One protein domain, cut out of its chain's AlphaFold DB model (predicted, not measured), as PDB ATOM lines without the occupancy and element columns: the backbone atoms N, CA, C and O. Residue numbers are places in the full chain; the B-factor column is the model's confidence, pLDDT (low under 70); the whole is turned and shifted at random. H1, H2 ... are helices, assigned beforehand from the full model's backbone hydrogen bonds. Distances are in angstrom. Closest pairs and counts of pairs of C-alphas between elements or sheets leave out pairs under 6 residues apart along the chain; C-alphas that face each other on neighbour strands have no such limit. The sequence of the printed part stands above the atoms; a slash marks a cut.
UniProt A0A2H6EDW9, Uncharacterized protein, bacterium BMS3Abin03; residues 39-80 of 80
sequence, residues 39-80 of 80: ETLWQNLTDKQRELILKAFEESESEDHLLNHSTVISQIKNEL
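What this domain is: This is residues 39 to 80 of the 80 residues of an uncharacterized protein of bacterium BMS3Abin03 (UniProt A0A2H6EDW9). The printed part is an open, wide V with an empty middle: helix H2 makes one arm, helix H3 the other, and the link of residues 61 to 68 makes the bottom between them. At the end of H2 away from that link, the short helix H1 turns off as a corner, and no two of the helices pack firmly on each other. There are 42 residues printed, with three named helices in the order H1, H2, H3 and no named strand; the class is all helix. The whole is only just extended, close to loose, with a radius of gyration of the C-alphas of 14.1 A, and the C-alphas span 35 by 27 by 16 A.

Where its parts are: H1 holds residues 39 to 44, Glu 39 to Asn 44, and begins at C-alpha 39, (-44.481, -21.591, 19.980). After residues 45 and 46 comes H2, residues 47 to 60, the longest helix with 14 residues; it measures 19.9 A from its first to its last C-alpha, and C-alpha 60 stands at (-32.222, -15.215, 2.993). Residues 61 to 68 follow, of which residues 63 to 65 are a short helical run without a name. H3 holds residues 69 to 78, measures 14.7 A, and ends at C-alpha 78, (-38.784, -30.968, -13.103). Residues 79 and 80 belong to no named element.

How they stand to each other: H1 and H2 are close but not clearly touching, with 1 pair of C-alphas within 8 A. Their closest C-alphas are those of Trp 42 and Arg 50, 7.4 A apart. They run opposite ways at a steep tilt of 58 degrees, and their centres are 14.5 A apart. H2 and H3 are apart, though they follow each other in the chain. H1 and H3 are apart too. In H1 and H2 every O i to N i+4 pair is within hydrogen-bond range, and in H3 5 of 6 are.

The domain as a whole: The two C-alphas farthest apart are those of Gln 43 and Ser 70, at 34.9 A; the first and last printed C-alphas, of Glu 39 and Leu 80, are 33.0 A apart. The printed part has no cut, and Leu 80 is the chain's last residue. The link from H1 to H2 is tight, with 2 residues, and the link from H2 to H3 is short, with 8 residues. Residues 57 to 64, of which 57 to 60 belong to H2, stand free, and so do residues 66 to 80, of which 69 to 78 belong to H3. The mean pLDDT of the printed part is 78.7, and the model's confidence is under 70 at residues 39 to 41 and 78 to 80.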
ATOM      1  N   GLU A  39     -45.320 -21.229  18.829       53.94
ATOM      2  CA  GLU A  39     -44.481 -21.591  19.980       53.94
ATOM      3  C   GLU A  39     -44.338 -23.104  20.178       53.94
ATOM      4  O   GLU A  39     -43.227 -23.579  20.418       53.94
ATOM      5  N   THR A  40     -45.418 -23.878  20.033       62.28
ATOM      6  CA  THR A  40     -45.368 -25.332  20.269       62.28
ATOM      7  C   THR A  40     -44.504 -26.030  19.216       62.28
ATOM      8  O   THR A  40     -43.751 -26.950  19.527       62.28
ATOM      9  N   LEU A  41     -44.554 -25.568  17.962       65.88
ATOM     10  CA  LEU A  41     -43.731 -26.117  16.882       65.88
ATOM     11  C   LEU A  41     -42.256 -25.763  17.066       65.88
ATOM     12  O   LEU A  41     -41.419 -26.652  16.960       65.88
ATOM     13  N   TRP A  42     -41.940 -24.508  17.401       73.69
ATOM     14  CA  TRP A  42     -40.560 -24.076  17.636       73.69
ATOM     15  C   TRP A  42     -39.891 -24.851  18.780       73.69
ATOM     16  O   TRP A  42     -38.742 -25.273  18.648       73.69
ATOM     17  N   GLN A  43     -40.615 -25.094  19.878       71.56
ATOM     18  CA  GLN A  43     -40.084 -25.847  21.020       71.56
ATOM     19  C   GLN A  43     -39.908 -27.345  20.746       71.56
ATOM     20  O   GLN A  43     -39.032 -27.972  21.338       71.56
ATOM     21  N   ASN A  44     -40.687 -27.913  19.824       76.56
ATOM     22  CA  ASN A  44     -40.589 -29.325  19.448       76.56
ATOM     23  C   ASN A  44     -39.455 -29.624  18.453       76.56
ATOM     24  O   ASN A  44     -39.174 -30.791  18.174       76.56
ATOM     25  N   LEU A  45     -38.793 -28.603  17.906       77.25
ATOM     26  CA  LEU A  45     -37.655 -28.789  17.011       77.25
ATOM     27  C   LEU A  45     -36.392 -29.166  17.794       77.25
ATOM     28  O   LEU A  45     -36.056 -28.560  18.816       77.25
ATOM     29  N   THR A  46     -35.627 -30.119  17.264       85.94
ATOM     30  CA  THR A  46     -34.272 -30.397  17.766       85.94
ATOM     31  C   THR A  46     -33.371 -29.175  17.590       85.94
ATOM     32  O   THR A  46     -33.602 -28.351  16.702       85.94
ATOM     33  N   ASP A  47     -32.312 -29.067  18.394       83.62
ATOM     34  CA  ASP A  47     -31.385 -27.926  18.311       83.62
ATOM     35  C   ASP A  47     -30.801 -27.777  16.898       83.62
ATOM     36  O   ASP A  47     -30.755 -26.678  16.354       83.62
ATOM     37  N   LYS A  48     -30.497 -28.905  16.242       81.12
ATOM     38  CA  LYS A  48     -30.028 -28.940  14.853       81.12
ATOM     39  C   LYS A  48     -31.063 -28.406  13.857       81.12
ATOM     40  O   LYS A  48     -30.705 -27.746  12.890       81.12
ATOM     41  N   GLN A  49     -32.347 -28.702  14.055       76.19
ATOM     42  CA  GLN A  49     -33.408 -28.191  13.181       76.19
ATOM     43  C   GLN A  49     -33.639 -26.692  13.391       76.19
ATOM     44  O   GLN A  49     -33.841 -25.976  12.415       76.19
ATOM     45  N   ARG A  50     -33.568 -26.209  14.638       83.25
ATOM     46  CA  ARG A  50     -33.653 -24.771  14.937       83.25
ATOM     47  C   ARG A  50     -32.481 -24.007  14.328       83.25
ATOM     48  O   ARG A  50     -32.705 -22.983  13.694       83.25
ATOM     49  N   GLU A  51     -31.267 -24.536  14.451       87.75
ATOM     50  CA  GLU A  51     -30.061 -23.958  13.846       87.75
ATOM     51  C   GLU A  51     -30.181 -23.850  12.321       87.75
ATOM     52  O   GLU A  51     -29.881 -22.803  11.756       87.75
ATOM     53  N   LEU A  52     -30.691 -24.890  11.650       80.50
ATOM     54  CA  LEU A  52     -30.914 -24.858  10.201       80.50
ATOM     55  C   LEU A  52     -31.922 -23.785   9.781       80.50
ATOM     56  O   LEU A  52     -31.711 -23.122   8.772       80.50
ATOM     57  N   ILE A  53     -33.003 -23.608  10.543       83.69
ATOM     58  CA  ILE A  53     -34.020 -22.591  10.244       83.69
ATOM     59  C   ILE A  53     -33.456 -21.183  10.449       83.69
ATOM     60  O   ILE A  53     -33.656 -20.330   9.589       83.69
ATOM     61  N   LEU A  54     -32.734 -20.942  11.549       87.75
ATOM     62  CA  LEU A  54     -32.093 -19.646  11.805       87.75
ATOM     63  C   LEU A  54     -31.068 -19.317  10.723       87.75
ATOM     64  O   LEU A  54     -31.080 -18.219  10.183       87.75
ATOM     65  N   LYS A  55     -30.245 -20.296  10.349       85.69
ATOM     66  CA  LYS A  55     -29.256 -20.136   9.288       85.69
ATOM     67  C   LYS A  55     -29.905 -19.840   7.934       85.69
ATOM     68  O   LYS A  55     -29.467 -18.932   7.243       85.69
ATOM     69  N   ALA A  56     -30.969 -20.558   7.573       84.19
ATOM     70  CA  ALA A  56     -31.705 -20.298   6.336       84.19
ATOM     71  C   ALA A  56     -32.341 -18.898   6.328       84.19
ATOM     72  O   ALA A  56     -32.400 -18.252   5.284       84.19
ATOM     73  N   PHE A  57     -32.800 -18.422   7.488       83.44
ATOM     74  CA  PHE A  57     -33.314 -17.066   7.641       83.44
ATOM     75  C   PHE A  57     -32.210 -16.018   7.441       83.44
ATOM     76  O   PHE A  57     -32.368 -15.144   6.593       83.44
ATOM     77  N   GLU A  58     -31.073 -16.148   8.132       84.12
ATOM     78  CA  GLU A  58     -29.908 -15.259   7.972       84.12
ATOM     79  C   GLU A  58     -29.395 -15.238   6.524       84.12
ATOM     80  O   GLU A  58     -29.102 -14.181   5.969       84.12
ATOM     81  N   GLU A  59     -29.325 -16.403   5.875       80.94
ATOM     82  CA  GLU A  59     -28.899 -16.513   4.480       80.94
ATOM     83  C   GLU A  59     -29.882 -15.821   3.528       80.94
ATOM     84  O   GLU A  59     -29.437 -15.216   2.555       80.94
ATOM     85  N   SER A  60     -31.187 -15.844   3.824       82.38
ATOM     86  CA  SER A  60     -32.222 -15.215   2.993       82.38
ATOM     87  C   SER A  60     -32.221 -13.683   3.023       82.38
ATOM     88  O   SER A  60     -32.773 -13.062   2.117       82.38
ATOM     89  N   GLU A  61     -31.589 -13.061   4.023       82.75
ATOM     90  CA  GLU A  61     -31.421 -11.602   4.061       82.75
ATOM     91  C   GLU A  61     -30.366 -11.108   3.056       82.75
ATOM     92  O   GLU A  61     -30.310  -9.917   2.743       82.75
ATOM     93  N   SER A  62     -29.541 -12.010   2.517       87.44
ATOM     94  CA  SER A  62     -28.578 -11.702   1.463       87.44
ATOM     95  C   SER A  62     -29.179 -11.968   0.084       87.44
ATOM     96  O   SER A  62     -29.450 -13.112  -0.277       87.44
ATOM     97  N   GLU A  63     -29.326 -10.915  -0.726       79.31
ATOM     98  CA  GLU A  63     -29.810 -11.036  -2.110       79.31
ATOM     99  C   GLU A  63     -28.952 -11.988  -2.963       79.31
ATOM    100  O   GLU A  63     -29.490 -12.674  -3.831       79.31
ATOM    101  N   ASP A  64     -27.652 -12.104  -2.672       84.69
ATOM    102  CA  ASP A  64     -26.725 -13.007  -3.372       84.69
ATOM    103  C   ASP A  64     -27.039 -14.498  -3.140       84.69
ATOM    104  O   ASP A  64     -26.624 -15.354  -3.924       84.69
ATOM    105  N   HIS A  65     -27.779 -14.826  -2.077       80.56
ATOM    106  CA  HIS A  65     -28.219 -16.187  -1.766       80.56
ATOM    107  C   HIS A  65     -29.646 -16.479  -2.243       80.56
ATOM    108  O   HIS A  65     -30.121 -17.614  -2.123       80.56
ATOM    109  N   LEU A  66     -30.342 -15.484  -2.802       82.75
ATOM    110  CA  LEU A  66     -31.695 -15.659  -3.306       82.75
ATOM    111  C   LEU A  66     -31.686 -16.223  -4.726       82.75
ATOM    112  O   LEU A  66     -30.933 -15.817  -5.610       82.75
ATOM    113  N   LEU A  67     -32.598 -17.160  -4.970       84.00
ATOM    114  CA  LEU A  67     -32.836 -17.685  -6.304       84.00
ATOM    115  C   LEU A  67     -33.858 -16.818  -7.035       84.00
ATOM    116  O   LEU A  67     -34.923 -16.487  -6.512       84.00
ATOM    117  N   ASN A  68     -33.571 -16.523  -8.301       84.69
ATOM    118  CA  ASN A  68     -34.531 -15.853  -9.167       84.69
ATOM    119  C   ASN A  68     -35.796 -16.702  -9.336       84.69
ATOM    120  O   ASN A  68     -35.727 -17.915  -9.545       84.69
ATOM    121  N   HIS A  69     -36.955 -16.044  -9.351       80.81
ATOM    122  CA  HIS A  69     -38.264 -16.690  -9.484       80.81
ATOM    123  C   HIS A  69     -38.341 -17.681 -10.663       80.81
ATOM    124  O   HIS A  69     -38.887 -18.775 -10.534       80.81
ATOM    125  N   SER A  70     -37.746 -17.337 -11.809       85.38
ATOM    126  CA  SER A  70     -37.685 -18.218 -12.986       85.38
ATOM    127  C   SER A  70     -36.950 -19.538 -12.718       85.38
ATOM    128  O   SER A  70     -37.347 -20.576 -13.242       85.38
ATOM    129  N   THR A  71     -35.915 -19.506 -11.879       83.75
ATOM    130  CA  THR A  71     -35.115 -20.679 -11.499       83.75
ATOM    131  C   THR A  71     -35.909 -21.583 -10.560       83.75
ATOM    132  O   THR A  71     -35.995 -22.785 -10.804       83.75
ATOM    133  N   VAL A  72     -36.585 -20.999  -9.564       83.69
ATOM    134  CA  VAL A  72     -37.439 -21.730  -8.611       83.69
ATOM    135  C   VAL A  72     -38.572 -22.468  -9.334       83.69
ATOM    136  O   VAL A  72     -38.760 -23.668  -9.154       83.69
ATOM    137  N   ILE A  73     -39.291 -21.778 -10.225       83.25
ATOM    138  CA  ILE A  73     -40.390 -22.380 -10.997       83.25
ATOM    139  C   ILE A  73     -39.894 -23.493 -11.930       83.25
ATOM    140  O   ILE A  73     -40.606 -24.474 -12.149       83.25
ATOM    141  N   SER A  74     -38.686 -23.362 -12.484       84.06
ATOM    142  CA  SER A  74     -38.106 -24.397 -13.342       84.06
ATOM    143  C   SER A  74     -37.731 -25.661 -12.568       84.06
ATOM    144  O   SER A  74     -37.849 -26.748 -13.123       84.06
ATOM    145  N   GLN A  75     -37.275 -25.539 -11.320       82.69
ATOM    146  CA  GLN A  75     -36.923 -26.691 -10.486       82.69
ATOM    147  C   GLN A  75     -38.173 -27.472 -10.067       82.69
ATOM    148  O   GLN A  75     -38.236 -28.676 -10.286       82.69
ATOM    149  N   ILE A  76     -39.215 -26.776  -9.603       79.81
ATOM    150  CA  ILE A  76     -40.477 -27.403  -9.167       79.81
ATOM    151  C   ILE A  76     -41.144 -28.196 -10.302       79.81
ATOM    152  O   ILE A  76     -41.717 -29.255 -10.072       79.81
ATOM    153  N   LYS A  77     -41.061 -27.707 -11.546       71.50
ATOM    154  CA  LYS A  77     -41.630 -28.398 -12.715       71.50
ATOM    155  C   LYS A  77     -40.874 -29.659 -13.136       71.50
ATOM    156  O   LYS A  77     -41.456 -30.461 -13.850       71.50
ATOM    157  N   ASN A  78     -39.606 -29.806 -12.752       66.31
ATOM    158  CA  ASN A  78     -38.784 -30.968 -13.103       66.31
ATOM    159  C   ASN A  78     -38.833 -32.081 -12.039       66.31
ATOM    160  O   ASN A  78     -38.326 -33.170 -12.293       66.31
ATOM    161  N   GLU A  79     -39.415 -31.813 -10.867       56.69
ATOM    162  CA  GLU A  79     -39.584 -32.789  -9.778       56.69
ATOM    163  C   GLU A  79     -40.996 -33.414  -9.721       56.69
ATOM    164  O   GLU A  79     -41.240 -34.292  -8.894       56.69
ATOM    165  N   LEU A  80     -41.910 -32.986 -10.604       48.03
ATOM    166  CA  LEU A  80     -43.264 -33.532 -10.802       48.03
ATOM    167  C   LEU A  80     -43.327 -34.421 -12.049       48.03
ATOM    168  O   LEU A  80     -44.055 -35.437 -11.993       48.03
TER     169      LEU A  80